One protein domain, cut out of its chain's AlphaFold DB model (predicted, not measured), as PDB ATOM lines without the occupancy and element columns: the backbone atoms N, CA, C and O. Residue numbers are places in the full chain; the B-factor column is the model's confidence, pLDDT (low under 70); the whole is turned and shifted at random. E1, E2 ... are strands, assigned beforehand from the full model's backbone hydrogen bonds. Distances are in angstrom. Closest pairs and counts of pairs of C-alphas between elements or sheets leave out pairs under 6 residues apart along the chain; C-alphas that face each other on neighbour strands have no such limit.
ATOM      1  N   VAL A 182     229.852 205.930 273.889       92.62
ATOM      2  CA  VAL A 182     228.472 205.658 273.468       92.62
ATOM      3  C   VAL A 182     228.310 204.159 273.294       92.62
ATOM      4  O   VAL A 182     229.080 203.540 272.563       92.62
ATOM      5  N   ASN A 183     227.305 203.577 273.943       94.06
ATOM      6  CA  ASN A 183     226.848 202.228 273.642       94.06
ATOM      7  C   ASN A 183     225.573 202.274 272.794       94.06
ATOM      8  O   ASN A 183     224.814 203.242 272.821       94.06
ATOM      9  N   GLY A 184     225.334 201.225 272.021       94.75
ATOM     10  CA  GLY A 184     224.137 201.142 271.200       94.75
ATOM     11  C   GLY A 184     224.015 199.810 270.490       94.75
ATOM     12  O   GLY A 184     224.773 198.874 270.741       94.75
ATOM     13  N   SER A 185     223.045 199.731 269.588       94.06
ATOM     14  CA  SER A 185     222.869 198.575 268.719       94.06
ATOM     15  C   SER A 185     222.452 198.988 267.317       94.06
ATOM     16  O   SER A 185     221.836 200.038 267.140       94.06
ATOM     17  N   TYR A 186     222.725 198.139 266.335       93.44
ATOM     18  CA  TYR A 186     222.132 198.243 265.007       93.44
ATOM     19  C   TYR A 186     221.693 196.867 264.504       93.44
ATOM     20  O   TYR A 186     222.334 195.850 264.764       93.44
ATOM     21  N   ASN A 187     220.586 196.833 263.766       93.81
ATOM     22  CA  ASN A 187     220.148 195.642 263.044       93.81
ATOM     23  C   ASN A 187     220.808 195.646 261.678       93.81
ATOM     24  O   ASN A 187     220.528 196.557 260.901       93.81
ATOM     25  N   GLY A 188     221.652 194.660 261.395       91.81
ATOM     26  CA  GLY A 188     222.340 194.505 260.127       91.81
ATOM     27  C   GLY A 188     221.372 194.461 258.946       91.81
ATOM     28  O   GLY A 188     220.270 193.923 259.053       91.81
ATOM     29  N   ASP A 189     221.773 195.071 257.832       93.19
ATOM     30  CA  ASP A 189     220.940 195.237 256.629       93.19
ATOM     31  C   ASP A 189     221.560 194.607 255.368       93.19
ATOM     32  O   ASP A 189     220.974 194.654 254.290       93.19
ATOM     33  N   GLY A 190     222.733 193.979 255.491       90.12
ATOM     34  CA  GLY A 190     223.444 193.322 254.396       90.12
ATOM     35  C   GLY A 190     224.176 194.273 253.445       90.12
ATOM     36  O   GLY A 190     224.817 193.800 252.505       90.12
ATOM     37  N   THR A 191     224.116 195.588 253.663       91.44
ATOM     38  CA  THR A 191     224.765 196.571 252.788       91.44
ATOM     39  C   THR A 191     226.259 196.717 253.087       91.44
ATOM     40  O   THR A 191     226.739 196.466 254.196       91.44
ATOM     41  N   ASN A 192     227.022 197.123 252.072       87.69
ATOM     42  CA  ASN A 192     228.389 197.593 252.268       87.69
ATOM     43  C   ASN A 192     228.380 199.092 252.572       87.69
ATOM     44  O   ASN A 192     227.532 199.829 252.076       87.69
ATOM     45  N   ASN A 193     229.365 199.535 253.347       86.44
ATOM     46  CA  ASN A 193     229.582 200.918 253.746       86.44
ATOM     47  C   ASN A 193     228.413 201.562 254.510       86.44
ATOM     48  O   ASN A 193     228.116 202.744 254.333       86.44
ATOM     49  N   ARG A 194     227.764 200.809 255.398       90.44
ATOM     50  CA  ARG A 194     226.715 201.348 256.263       90.44
ATOM     51  C   ARG A 194     227.311 202.200 257.373       90.44
ATOM     52  O   ARG A 194     228.092 201.701 258.177       90.44
ATOM     53  N   ASN A 195     226.879 203.451 257.477       92.50
ATOM     54  CA  ASN A 195     227.303 204.351 258.543       92.50
ATOM     55  C   ASN A 195     226.435 204.202 259.804       92.50
ATOM     56  O   ASN A 195     225.207 204.214 259.726       92.50
ATOM     57  N   ILE A 196     227.087 204.127 260.961       94.00
ATOM     58  CA  ILE A 196     226.491 204.202 262.293       94.00
ATOM     59  C   ILE A 196     227.001 205.492 262.941       94.00
ATOM     60  O   ILE A 196     228.196 205.625 263.205       94.00
ATOM     61  N   SER A 197     226.100 206.452 263.155       94.81
ATOM     62  CA  SER A 197     226.427 207.736 263.787       94.81
ATOM     63  C   SER A 197     226.412 207.601 265.310       94.81
ATOM     64  O   SER A 197     225.492 207.012 265.878       94.81
ATOM     65  N   VAL A 198     227.444 208.139 265.959       91.38
ATOM     66  CA  VAL A 198     227.596 208.186 267.426       91.38
ATOM     67  C   VAL A 198     227.971 209.588 267.930       91.38
ATOM     68  O   VAL A 198     228.184 209.768 269.128       91.38
ATOM     69  N   GLY A 199     228.055 210.593 267.047       88.38
ATOM     70  CA  GLY A 199     228.313 211.990 267.425       88.38
ATOM     71  C   GLY A 199     229.794 212.363 267.580       88.38
ATOM     72  O   GLY A 199     230.117 213.428 268.123       88.38
ATOM     73  N   PHE A 200     230.713 211.466 267.212       87.12
ATOM     74  CA  PHE A 200     232.162 211.685 267.235       87.12
ATOM     75  C   PHE A 200     232.902 210.603 266.445       87.12
ATOM     76  O   PHE A 200     232.369 209.518 266.232       87.12
ATOM     77  N   ARG A 201     234.166 210.864 266.082       87.25
ATOM     78  CA  ARG A 201     235.071 209.855 265.516       87.25
ATOM     79  C   ARG A 201     235.607 208.922 266.602       87.25
ATOM     80  O   ARG A 201     236.414 209.388 267.412       87.25
ATOM     81  N   PRO A 202     235.248 207.629 266.615       87.12
ATOM     82  CA  PRO A 202     235.780 206.693 267.590       87.12
ATOM     83  C   PRO A 202     237.285 206.490 267.396       87.12
ATOM     84  O   PRO A 202     237.800 206.455 266.275       87.12
ATOM     85  N   LYS A 203     237.988 206.342 268.514       85.25
ATOM     86  CA  LYS A 203     239.361 205.838 268.605       85.25
ATOM     87  C   LYS A 203     239.391 204.343 268.907       85.25
ATOM     88  O   LYS A 203     240.294 203.654 268.454       85.25
ATOM     89  N   LEU A 204     238.387 203.848 269.629       86.19
ATOM     90  CA  LEU A 204     238.201 202.437 269.946       86.19
ATOM     91  C   LEU A 204     236.725 202.073 269.766       86.19
ATOM     92  O   LEU A 204     235.845 202.787 270.239       86.19
ATOM     93  N   LEU A 205     236.452 200.962 269.093       87.06
ATOM     94  CA  LEU A 205     235.116 200.389 268.956       87.06
ATOM     95  C   LEU A 205     235.140 198.958 269.468       87.06
ATOM     96  O   LEU A 205     235.996 198.180 269.063       87.06
ATOM     97  N   ILE A 206     234.178 198.605 270.308       87.19
ATOM     98  CA  ILE A 206     233.861 197.219 270.631       87.19
ATOM     99  C   ILE A 206     232.578 196.873 269.886       87.19
ATOM    100  O   ILE A 206     231.567 197.532 270.104       87.19
ATOM    101  N   LEU A 207     232.614 195.872 269.010       87.06
ATOM    102  CA  LEU A 207     231.453 195.350 268.292       87.06
ATOM    103  C   LEU A 207     231.134 193.948 268.808       87.06
ATOM    104  O   LEU A 207     232.029 193.117 268.887       87.06
ATOM    105  N   ILE A 208     229.881 193.679 269.156       85.38
ATOM    106  CA  ILE A 208     229.452 192.436 269.799       85.38
ATOM    107  C   ILE A 208     228.350 191.786 268.964       85.38
ATOM    108  O   ILE A 208     227.352 192.426 268.620       85.38
ATOM    109  N   LEU A 209     228.530 190.496 268.685       82.44
ATOM    110  CA  LEU A 209     227.573 189.623 268.020       82.44
ATOM    111  C   LEU A 209     227.444 188.310 268.804       82.44
ATOM    112  O   LEU A 209     228.368 187.495 268.838       82.44
ATOM    113  N   GLY A 210     226.280 188.058 269.404       75.50
ATOM    114  CA  GLY A 210     226.054 186.834 270.179       75.50
ATOM    115  C   GLY A 210     227.054 186.689 271.335       75.50
ATOM    116  O   GLY A 210     227.055 187.508 272.247       75.50
ATOM    117  N   GLN A 211     227.895 185.649 271.301       68.00
ATOM    118  CA  GLN A 211     228.937 185.386 272.313       68.00
ATOM    119  C   GLN A 211     230.346 185.865 271.905       68.00
ATOM    120  O   GLN A 211     231.318 185.541 272.587       68.00
ATOM    121  N   VAL A 212     230.479 186.588 270.788       71.56
ATOM    122  CA  VAL A 212     231.771 187.057 270.265       71.56
ATOM    123  C   VAL A 212     231.800 188.583 270.246       71.56
ATOM    124  O   VAL A 212     230.839 189.223 269.821       71.56
ATOM    125  N   GLY A 213     232.904 189.167 270.710       73.62
ATOM    126  CA  GLY A 213     233.170 190.602 270.651       73.62
ATOM    127  C   GLY A 213     234.488 190.911 269.947       73.62
ATOM    128  O   GLY A 213     235.451 190.160 270.069       73.62
ATOM    129  N   TRP A 214     234.560 192.037 269.245       78.81
ATOM    130  CA  TRP A 214     235.760 192.537 268.574       78.81
ATOM    131  C   TRP A 214     236.093 193.935 269.086       78.81
ATOM    132  O   TRP A 214     235.259 194.824 268.962       78.81
ATOM    133  N   ALA A 215     237.298 194.155 269.619       77.06
ATOM    134  CA  ALA A 215     237.817 195.496 269.901       77.06
ATOM    135  C   ALA A 215     238.734 195.973 268.770       77.06
ATOM    136  O   ALA A 215     239.696 195.293 268.417       77.06
ATOM    137  N   ILE A 216     238.435 197.150 268.226       77.19
ATOM    138  CA  ILE A 216     238.996 197.707 266.991       77.19
ATOM    139  C   ILE A 216     239.543 199.111 267.291       77.19
ATOM    140  O   ILE A 216     238.789 199.966 267.754       77.19
ATOM    141  N   ASN A 217     240.830 199.363 267.033       73.81
ATOM    142  CA  ASN A 217     241.483 200.670 267.237       73.81
ATOM    143  C   ASN A 217     241.662 201.433 265.900       73.81
ATOM    144  O   ASN A 217     241.739 200.828 264.834       73.81
ATOM    145  N   ASN A 218     241.698 202.768 265.969       65.62
ATOM    146  CA  ASN A 218     241.822 203.727 264.866       65.62
ATOM    147  C   ASN A 218     243.221 203.734 264.228       65.62
ATOM    148  O   ASN A 218     243.349 204.059 263.048       65.62
ATOM    149  N   ASP A 219     244.250 203.316 264.967       57.00
ATOM    150  CA  ASP A 219     245.625 203.289 264.471       57.00
ATOM    151  C   ASP A 219     245.842 202.113 263.501       57.00
ATOM    152  O   ASP A 219     246.189 200.997 263.880       57.00
ATOM    153  N   TYR A 220     245.638 202.391 262.211       49.78
ATOM    154  CA  TYR A 220     246.043 201.557 261.074       49.78
ATOM    155  C   TYR A 220     245.433 200.141 261.015       49.78
ATOM    156  O   TYR A 220     246.127 199.127 261.043       49.78
ATOM    157  N   SER A 221     244.121 200.091 260.778       49.41
ATOM    158  CA  SER A 221     243.445 199.180 259.824       49.41
ATOM    159  C   SER A 221     243.642 197.652 259.906       49.41
ATOM    160  O   SER A 221     243.224 196.992 258.959       49.41
ATOM    161  N   ASN A 222     244.297 197.051 260.907       54.06
ATOM    162  CA  ASN A 222     244.761 195.661 260.721       54.06
ATOM    163  C   ASN A 222     244.803 194.734 261.949       54.06
ATOM    164  O   ASN A 222     245.184 193.577 261.772       54.06
ATOM    165  N   TYR A 223     244.418 195.177 263.151       56.12
ATOM    166  CA  TYR A 223     244.391 194.305 264.335       56.12
ATOM    167  C   TYR A 223     243.131 194.533 265.164       56.12
ATOM    168  O   TYR A 223     242.892 195.641 265.644       56.12
ATOM    169  N   ALA A 224     242.351 193.470 265.353       62.34
ATOM    170  CA  ALA A 224     241.294 193.429 266.350       62.34
ATOM    171  C   ALA A 224     241.646 192.420 267.441       62.34
ATOM    172  O   ALA A 224     242.203 191.353 267.170       62.34
ATOM    173  N   ILE A 225     241.307 192.765 268.680       69.44
ATOM    174  CA  ILE A 225     241.285 191.798 269.777       69.44
ATOM    175  C   ILE A 225     239.921 191.118 269.728       69.44
ATOM    176  O   ILE A 225     238.892 191.790 269.812       69.44
ATOM    177  N   VAL A 226     239.919 189.798 269.566       69.94
ATOM    178  CA  VAL A 226     238.704 188.981 269.532       69.94
ATOM    179  C   VAL A 226     238.477 188.384 270.912       69.94
ATOM    180  O   VAL A 226     239.330 187.673 271.440       69.94
ATOM    181  N   PHE A 227     237.309 188.653 271.479       70.00
ATOM    182  CA  PHE A 227     236.812 188.044 272.702       70.00
ATOM    183  C   PHE A 227     235.824 186.949 272.309       70.00
ATOM    184  O   PHE A 227     234.799 187.235 271.692       70.00
ATOM    185  N   THR A 228     236.119 185.697 272.646       69.06
ATOM    186  CA  THR A 228     235.152 184.596 272.549       69.06
ATOM    187  C   THR A 228     234.699 184.186 273.944       69.06
ATOM    188  O   THR A 228     235.236 184.647 274.951       69.06
ATOM    189  N   SER A 229     233.734 183.273 274.024       69.19
ATOM    190  CA  SER A 229     233.267 182.715 275.297       69.19
ATOM    191  C   SER A 229     234.342 181.957 276.086       69.19
ATOM    192  O   SER A 229     234.102 181.594 277.235       69.19
ATOM    193  N   SER A 230     235.515 181.694 275.502       71.31
ATOM    194  CA  SER A 230     236.576 180.914 276.151       71.31
ATOM    195  C   SER A 230     237.952 181.576 276.106       71.31
ATOM    196  O   SER A 230     238.766 181.311 276.989       71.31
ATOM    197  N   ASN A 231     238.237 182.429 275.112       72.69
ATOM    198  CA  ASN A 231     239.595 182.897 274.834       72.69
ATOM    199  C   ASN A 231     239.616 184.387 274.437       72.69
ATOM    200  O   ASN A 231     238.648 184.912 273.884       72.69
ATOM    201  N   ILE A 232     240.764 185.039 274.641       74.81
ATOM    202  CA  ILE A 232     241.106 186.316 274.002       74.81
ATOM    203  C   ILE A 232     242.177 186.018 272.954       74.81
ATOM    204  O   ILE A 232     243.244 185.509 273.298       74.81
ATOM    205  N   THR A 233     241.897 186.322 271.690       67.56
ATOM    206  CA  THR A 233     242.796 186.021 270.568       67.56
ATOM    207  C   THR A 233     243.127 187.295 269.796       67.56
ATOM    208  O   THR A 233     242.288 188.184 269.654       67.56
ATOM    209  N   TYR A 234     244.351 187.383 269.276       65.31
ATOM    210  CA  TYR A 234     244.735 188.411 268.308       65.31
ATOM    211  C   TYR A 234     244.392 187.935 266.896       65.31
ATOM    212  O   TYR A 234     244.838 186.861 266.496       65.31
ATOM    213  N   ASP A 235     243.641 188.729 266.133       63.12
ATOM    214  CA  ASP A 235     243.443 188.470 264.704       63.12
ATOM    215  C   ASP A 235     244.463 189.274 263.890       63.12
ATOM    216  O   ASP A 235     244.389 190.502 263.785       63.12
ATOM    217  N   THR A 236     245.463 188.574 263.352       54.16
ATOM    218  CA  THR A 236     246.419 189.122 262.388       54.16
ATOM    219  C   THR A 236     245.836 188.969 260.986       54.16
ATOM    220  O   THR A 236     245.658 187.846 260.521       54.16
ATOM    221  N   LYS A 237     245.572 190.100 260.317       51.09
ATOM    222  CA  LYS A 237     245.208 190.259 258.896       51.09
ATOM    223  C   LYS A 237     245.094 188.947 258.092       51.09
ATOM    224  O   LYS A 237     246.083 188.469 257.542       51.09
ATOM    225  N   GLY A 238     243.875 188.425 257.934       48.84
ATOM    226  CA  GLY A 238     243.593 187.459 256.863       48.84
ATOM    227  C   GLY A 238     242.523 186.405 257.126       48.84
ATOM    228  O   GLY A 238     241.974 185.905 256.150       48.84
ATOM    229  N   GLN A 239     242.178 186.084 258.379       49.06
ATOM    230  CA  GLN A 239     241.116 185.098 258.632       49.06
ATOM    231  C   GLN A 239     239.708 185.712 258.697       49.06
ATOM    232  O   GLN A 239     238.783 185.104 258.159       49.06
ATOM    233  N   TYR A 240     239.541 186.929 259.242       51.91
ATOM    234  CA  TYR A 240     238.219 187.573 259.386       51.91
ATOM    235  C   TYR A 240     238.142 189.045 258.936       51.91
ATOM    236  O   TYR A 240     237.231 189.757 259.347       51.91
ATOM    237  N   GLY A 241     239.085 189.489 258.089       51.97
ATOM    238  CA  GLY A 241     239.216 190.825 257.466       51.97
ATOM    239  C   GLY A 241     238.172 191.891 257.838       51.97
ATOM    240  O   GLY A 241     237.334 192.272 257.025       51.97
ATOM    241  N   LEU A 242     238.234 192.406 259.063       59.19
ATOM    242  CA  LEU A 242     237.242 193.351 259.571       59.19
ATOM    243  C   LEU A 242     237.266 194.652 258.758       59.19
ATOM    244  O   LEU A 242     238.258 195.375 258.730       59.19
ATOM    245  N   ALA A 243     236.146 194.955 258.106       66.25
ATOM    246  CA  ALA A 243     235.979 196.129 257.254       66.25
ATOM    247  C   ALA A 243     235.158 197.204 257.984       66.25
ATOM    248  O   ALA A 243     234.081 197.599 257.523       66.25
ATOM    249  N   VAL A 244     235.666 197.635 259.145       76.38
ATOM    250  CA  VAL A 244     235.122 198.761 259.913       76.38
ATOM    251  C   VAL A 244     236.020 199.982 259.746       76.38
ATOM    252  O   VAL A 244     237.226 199.900 259.961       76.38
ATOM    253  N   TYR A 245     235.430 201.120 259.386       82.75
ATOM    254  CA  TYR A 245     236.154 202.376 259.173       82.75
ATOM    255  C   TYR A 245     235.617 203.464 260.095       82.75
ATOM    256  O   TYR A 245     234.411 203.679 260.152       82.75
ATOM    257  N   PHE A 246     236.491 204.175 260.805       85.62
ATOM    258  CA  PHE A 246     236.072 205.289 261.655       85.62
ATOM    259  C   PHE A 246     235.908 206.575 260.842       85.62
ATOM    260  O   PHE A 246     236.830 207.019 260.160       85.62
ATOM    261  N   SER A 247     234.720 207.170 260.923       86.69
ATOM    262  CA  SER A 247     234.334 208.415 260.258       86.69
ATOM    263  C   SER A 247     234.311 209.569 261.262       86.69
ATOM    264  O   SER A 247     234.429 209.356 262.464       86.69
ATOM    265  N   SER A 248     234.174 210.816 260.802       85.50
ATOM    266  CA  SER A 248     234.144 211.995 261.687       85.50
ATOM    267  C   SER A 248     233.016 211.970 262.728       85.50
ATOM    268  O   SER A 248     233.134 212.634 263.756       85.50
ATOM    269  N   ASP A 249     231.951 211.214 262.458       89.06
ATOM    270  CA  ASP A 249     230.719 211.173 263.252       89.06
ATOM    271  C   ASP A 249     230.334 209.748 263.705       89.06
ATOM    272  O   ASP A 249     229.260 209.525 264.260       89.06
ATOM    273  N   GLY A 250     231.203 208.760 263.482       90.94
ATOM    274  CA  GLY A 250     230.988 207.401 263.961       90.94
ATOM    275  C   GLY A 250     231.812 206.365 263.228       90.94
ATOM    276  O   GLY A 250     233.027 206.507 263.092       90.94
ATOM    277  N   PHE A 251     231.176 205.278 262.808       90.31
ATOM    278  CA  PHE A 251     231.872 204.182 262.148       90.31
ATOM    279  C   PHE A 251     231.044 203.582 261.021       90.31
ATOM    280  O   PHE A 251     229.819 203.589 261.034       90.31
ATOM    281  N   THR A 252     231.733 203.067 260.017       89.38
ATOM    282  CA  THR A 252     231.149 202.430 258.847       89.38
ATOM    283  C   THR A 252     231.405 200.937 258.909       89.38
ATOM    284  O   THR A 252     232.550 200.534 259.091       89.38
ATOM    285  N   VAL A 253     230.365 200.126 258.732       87.31
ATOM    286  CA  VAL A 253     230.443 198.662 258.677       87.31
ATOM    287  C   VAL A 253     230.183 198.164 257.260       87.31
ATOM    288  O   VAL A 253     229.427 198.761 256.495       87.31
ATOM    289  N   ASN A 254     230.808 197.050 256.901       82.88
ATOM    290  CA  ASN A 254     230.585 196.372 255.628       82.88
ATOM    291  C   ASN A 254     229.974 194.989 255.845       82.88
ATOM    292  O   ASN A 254     230.170 194.372 256.892       82.88
ATOM    293  N   ASN A 255     229.305 194.452 254.826       80.00
ATOM    294  CA  ASN A 255     228.807 193.078 254.826       80.00
ATOM    295  C   ASN A 255     229.901 192.074 254.415       80.00
ATOM    296  O   ASN A 255     229.674 191.137 253.655       80.00
ATOM    297  N   VAL A 256     231.117 192.288 254.914       70.75
ATOM    298  CA  VAL A 256     232.221 191.333 254.810       70.75
ATOM    299  C   VAL A 256     232.457 190.770 256.210       70.75
ATOM    300  O   VAL A 256     232.423 191.523 257.189       70.75
ATOM    301  N   TYR A 257     232.641 189.450 256.306       70.94
ATOM    302  CA  TYR A 257     232.854 188.716 257.564       70.94
ATOM    303  C   TYR A 257     231.762 188.940 258.619       70.94
ATOM    304  O   TYR A 257     232.029 188.978 259.814       70.94
ATOM    305  N   SER A 258     230.517 189.091 258.164       76.31
ATOM    306  CA  SER A 258     229.335 189.156 259.024       76.31
ATOM    307  C   SER A 258     229.311 190.316 260.024       76.31
ATOM    308  O   SER A 258     228.757 190.170 261.109       76.31
ATOM    309  N   ASN A 259     229.847 191.486 259.662       77.50
ATOM    310  CA  ASN A 259     229.748 192.709 260.478       77.50
ATOM    311  C   ASN A 259     228.459 193.515 260.224       77.50
ATOM    312  O   ASN A 259     228.158 194.461 260.944       77.50
ATOM    313  N   ASN A 260     227.689 193.168 259.191       87.31
ATOM    314  CA  ASN A 260     226.425 193.823 258.852       87.31
ATOM    315  C   ASN A 260     225.442 192.832 258.208       87.31
ATOM    316  O   ASN A 260     224.749 193.168 257.254       87.31
ATOM    317  N   THR A 261     225.406 191.583 258.681       90.12
ATOM    318  CA  THR A 261     224.531 190.547 258.118       90.12
ATOM    319  C   THR A 261     223.063 190.928 258.298       90.12
ATOM    320  O   THR A 261     222.639 191.294 259.394       90.12
ATOM    321  N   SER A 262     222.283 190.836 257.218       92.88
ATOM    322  CA  SER A 262     220.864 191.208 257.229       92.88
ATOM    323  C   SER A 262     220.086 190.458 258.318       92.88
ATOM    324  O   SER A 262     220.238 189.246 258.473       92.88
ATOM    325  N   GLY A 263     219.289 191.186 259.103       89.69
ATOM    326  CA  GLY A 263     218.458 190.638 260.180       89.69
ATOM    327  C   GLY A 263     219.199 190.311 261.481       89.69
ATOM    328  O   GLY A 263     218.565 189.926 262.461       89.69
ATOM    329  N   THR A 264     220.519 190.494 261.528       90.12
ATOM    330  CA  THR A 264     221.336 190.207 262.716       90.12
ATOM    331  C   THR A 264     221.449 191.445 263.610       90.12
ATOM    332  O   THR A 264     221.709 192.533 263.108       90.12
ATOM    333  N   ASN A 265     221.259 191.323 264.927       92.00
ATOM    334  CA  ASN A 265     221.444 192.446 265.855       92.00
ATOM    335  C   ASN A 265     222.892 192.494 266.363       92.00
ATOM    336  O   ASN A 265     223.420 191.487 266.835       92.00
ATOM    337  N   TYR A 266     223.502 193.672 266.277       90.50
ATOM    338  CA  TYR A 266     224.844 193.948 266.773       90.50
ATOM    339  C   TYR A 266     224.759 194.964 267.897       90.50
ATOM    340  O   TYR A 266     224.062 195.970 267.757       90.50
ATOM    341  N   GLN A 267     225.509 194.741 268.969       92.94
ATOM    342  CA  GLN A 267     225.718 195.732 270.021       92.94
ATOM    343  C   GLN A 267     227.093 196.364 269.848       92.94
ATOM    344  O   GLN A 267     228.020 195.715 269.370       92.94
ATOM    345  N   TYR A 268     227.246 197.624 270.231       92.06
ATOM    346  CA  TYR A 268     228.532 198.297 270.149       92.06
ATOM    347  C   TYR A 268     228.798 199.211 271.339       92.06
ATOM    348  O   TYR A 268     227.872 199.707 271.980       92.06
ATOM    349  N   ILE A 269     230.083 199.458 271.589       92.50
ATOM    350  CA  ILE A 269     230.598 200.514 272.462       92.50
ATOM    351  C   ILE A 269     231.647 201.291 271.666       92.50
ATOM    352  O   ILE A 269     232.706 200.758 271.347       92.50
ATOM    353  N   ALA A 270     231.355 202.543 271.331       91.25
ATOM    354  CA  ALA A 270     232.270 203.462 270.669       91.25
ATOM    355  C   ALA A 270     232.905 204.398 271.703       91.25
ATOM    356  O   ALA A 270     232.206 204.962 272.544       91.25
ATOM    357  N   MET A 271     234.222 204.577 271.628       89.69
ATOM    358  CA  MET A 271     235.009 205.434 272.514       89.69
ATOM    359  C   MET A 271     235.878 206.396 271.700       89.69
ATOM    360  O   MET A 271     236.520 205.939 270.756       89.69
ATOM    361  N   GLY A 272     235.920 207.698 272.014       83.94
ATOM    362  CA  GLY A 272     236.619 208.731 271.214       83.94
ATOM    363  C   GLY A 272     237.296 209.830 272.019       83.94
ATOM    364  O   GLY A 272     236.730 210.209 273.061       83.94
TER     365      GLY A 272
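This is residues 182 to 272 of the 272 residues of the protein "Tail fiber repeat 2 protein" of Clostridium scatologenes (UniProt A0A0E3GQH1). A twisted wall of six antiparallel strands, in the order E1 E9 E3 E4 E5 E6, has a small antiparallel sheet, E2 E8 E7, loosely and only partly face to face with its E1, E9 and E3 part. On the same side of the wall run the unnamed stretches 237 to 244 and 254 to 264. The 91 printed residues hold nine named strands, E1 to E9, and no named helix: the class is all strand. The whole is compact, with a radius of gyration of the C-alphas of 12.0 A, and rounded, spanning 32 by 30 by 22 A.

E1, residues 182 to 187, is an edge strand, antiparallel to E9, residues 265 to 271; N 184 and O 268 are 3.0 A apart. E9 is also antiparallel to E3, residues 204 to 209, with N 206 and O 269 2.8 A apart. E3, E4 (residues 212 to 217), E5 (223 to 227) and E6 (232 to 236) form a meander, each strand the antiparallel neighbour of the one before, in three hairpins; N 207 and O 214 are 2.8 A apart, N 215 and O 225 2.9 A, N 226 and O 233 2.9 A. In the smaller sheet, E8, residues 250 to 253, is antiparallel to E2, residues 194 to 197, with N 196 and O 251 2.8 A apart, and forms a hairpin with E7, residues 245 to 247, with N 245 and O 252 3.0 A apart. Between the sheets, the closest C-alphas of E1 and E2, Tyr 186 and Ile 196, are 7.9 A apart.

E1 begins at C-alpha 182 (228.472, 205.658, 273.468). E4 is 17.0 A long, and E9, 19.9 A, ends at C-alpha 271 (235.009, 205.434, 272.514).

The farthest C-alphas, Ser 230 and Ser 248, are 34.4 A apart. The printed part has no cut; the link from E8 to E9 is long, 11 residues. Mean pLDDT of the printed part is 79.1, with residues 211, 218 to 226, 228 to 229 and 233 to 243 under 70.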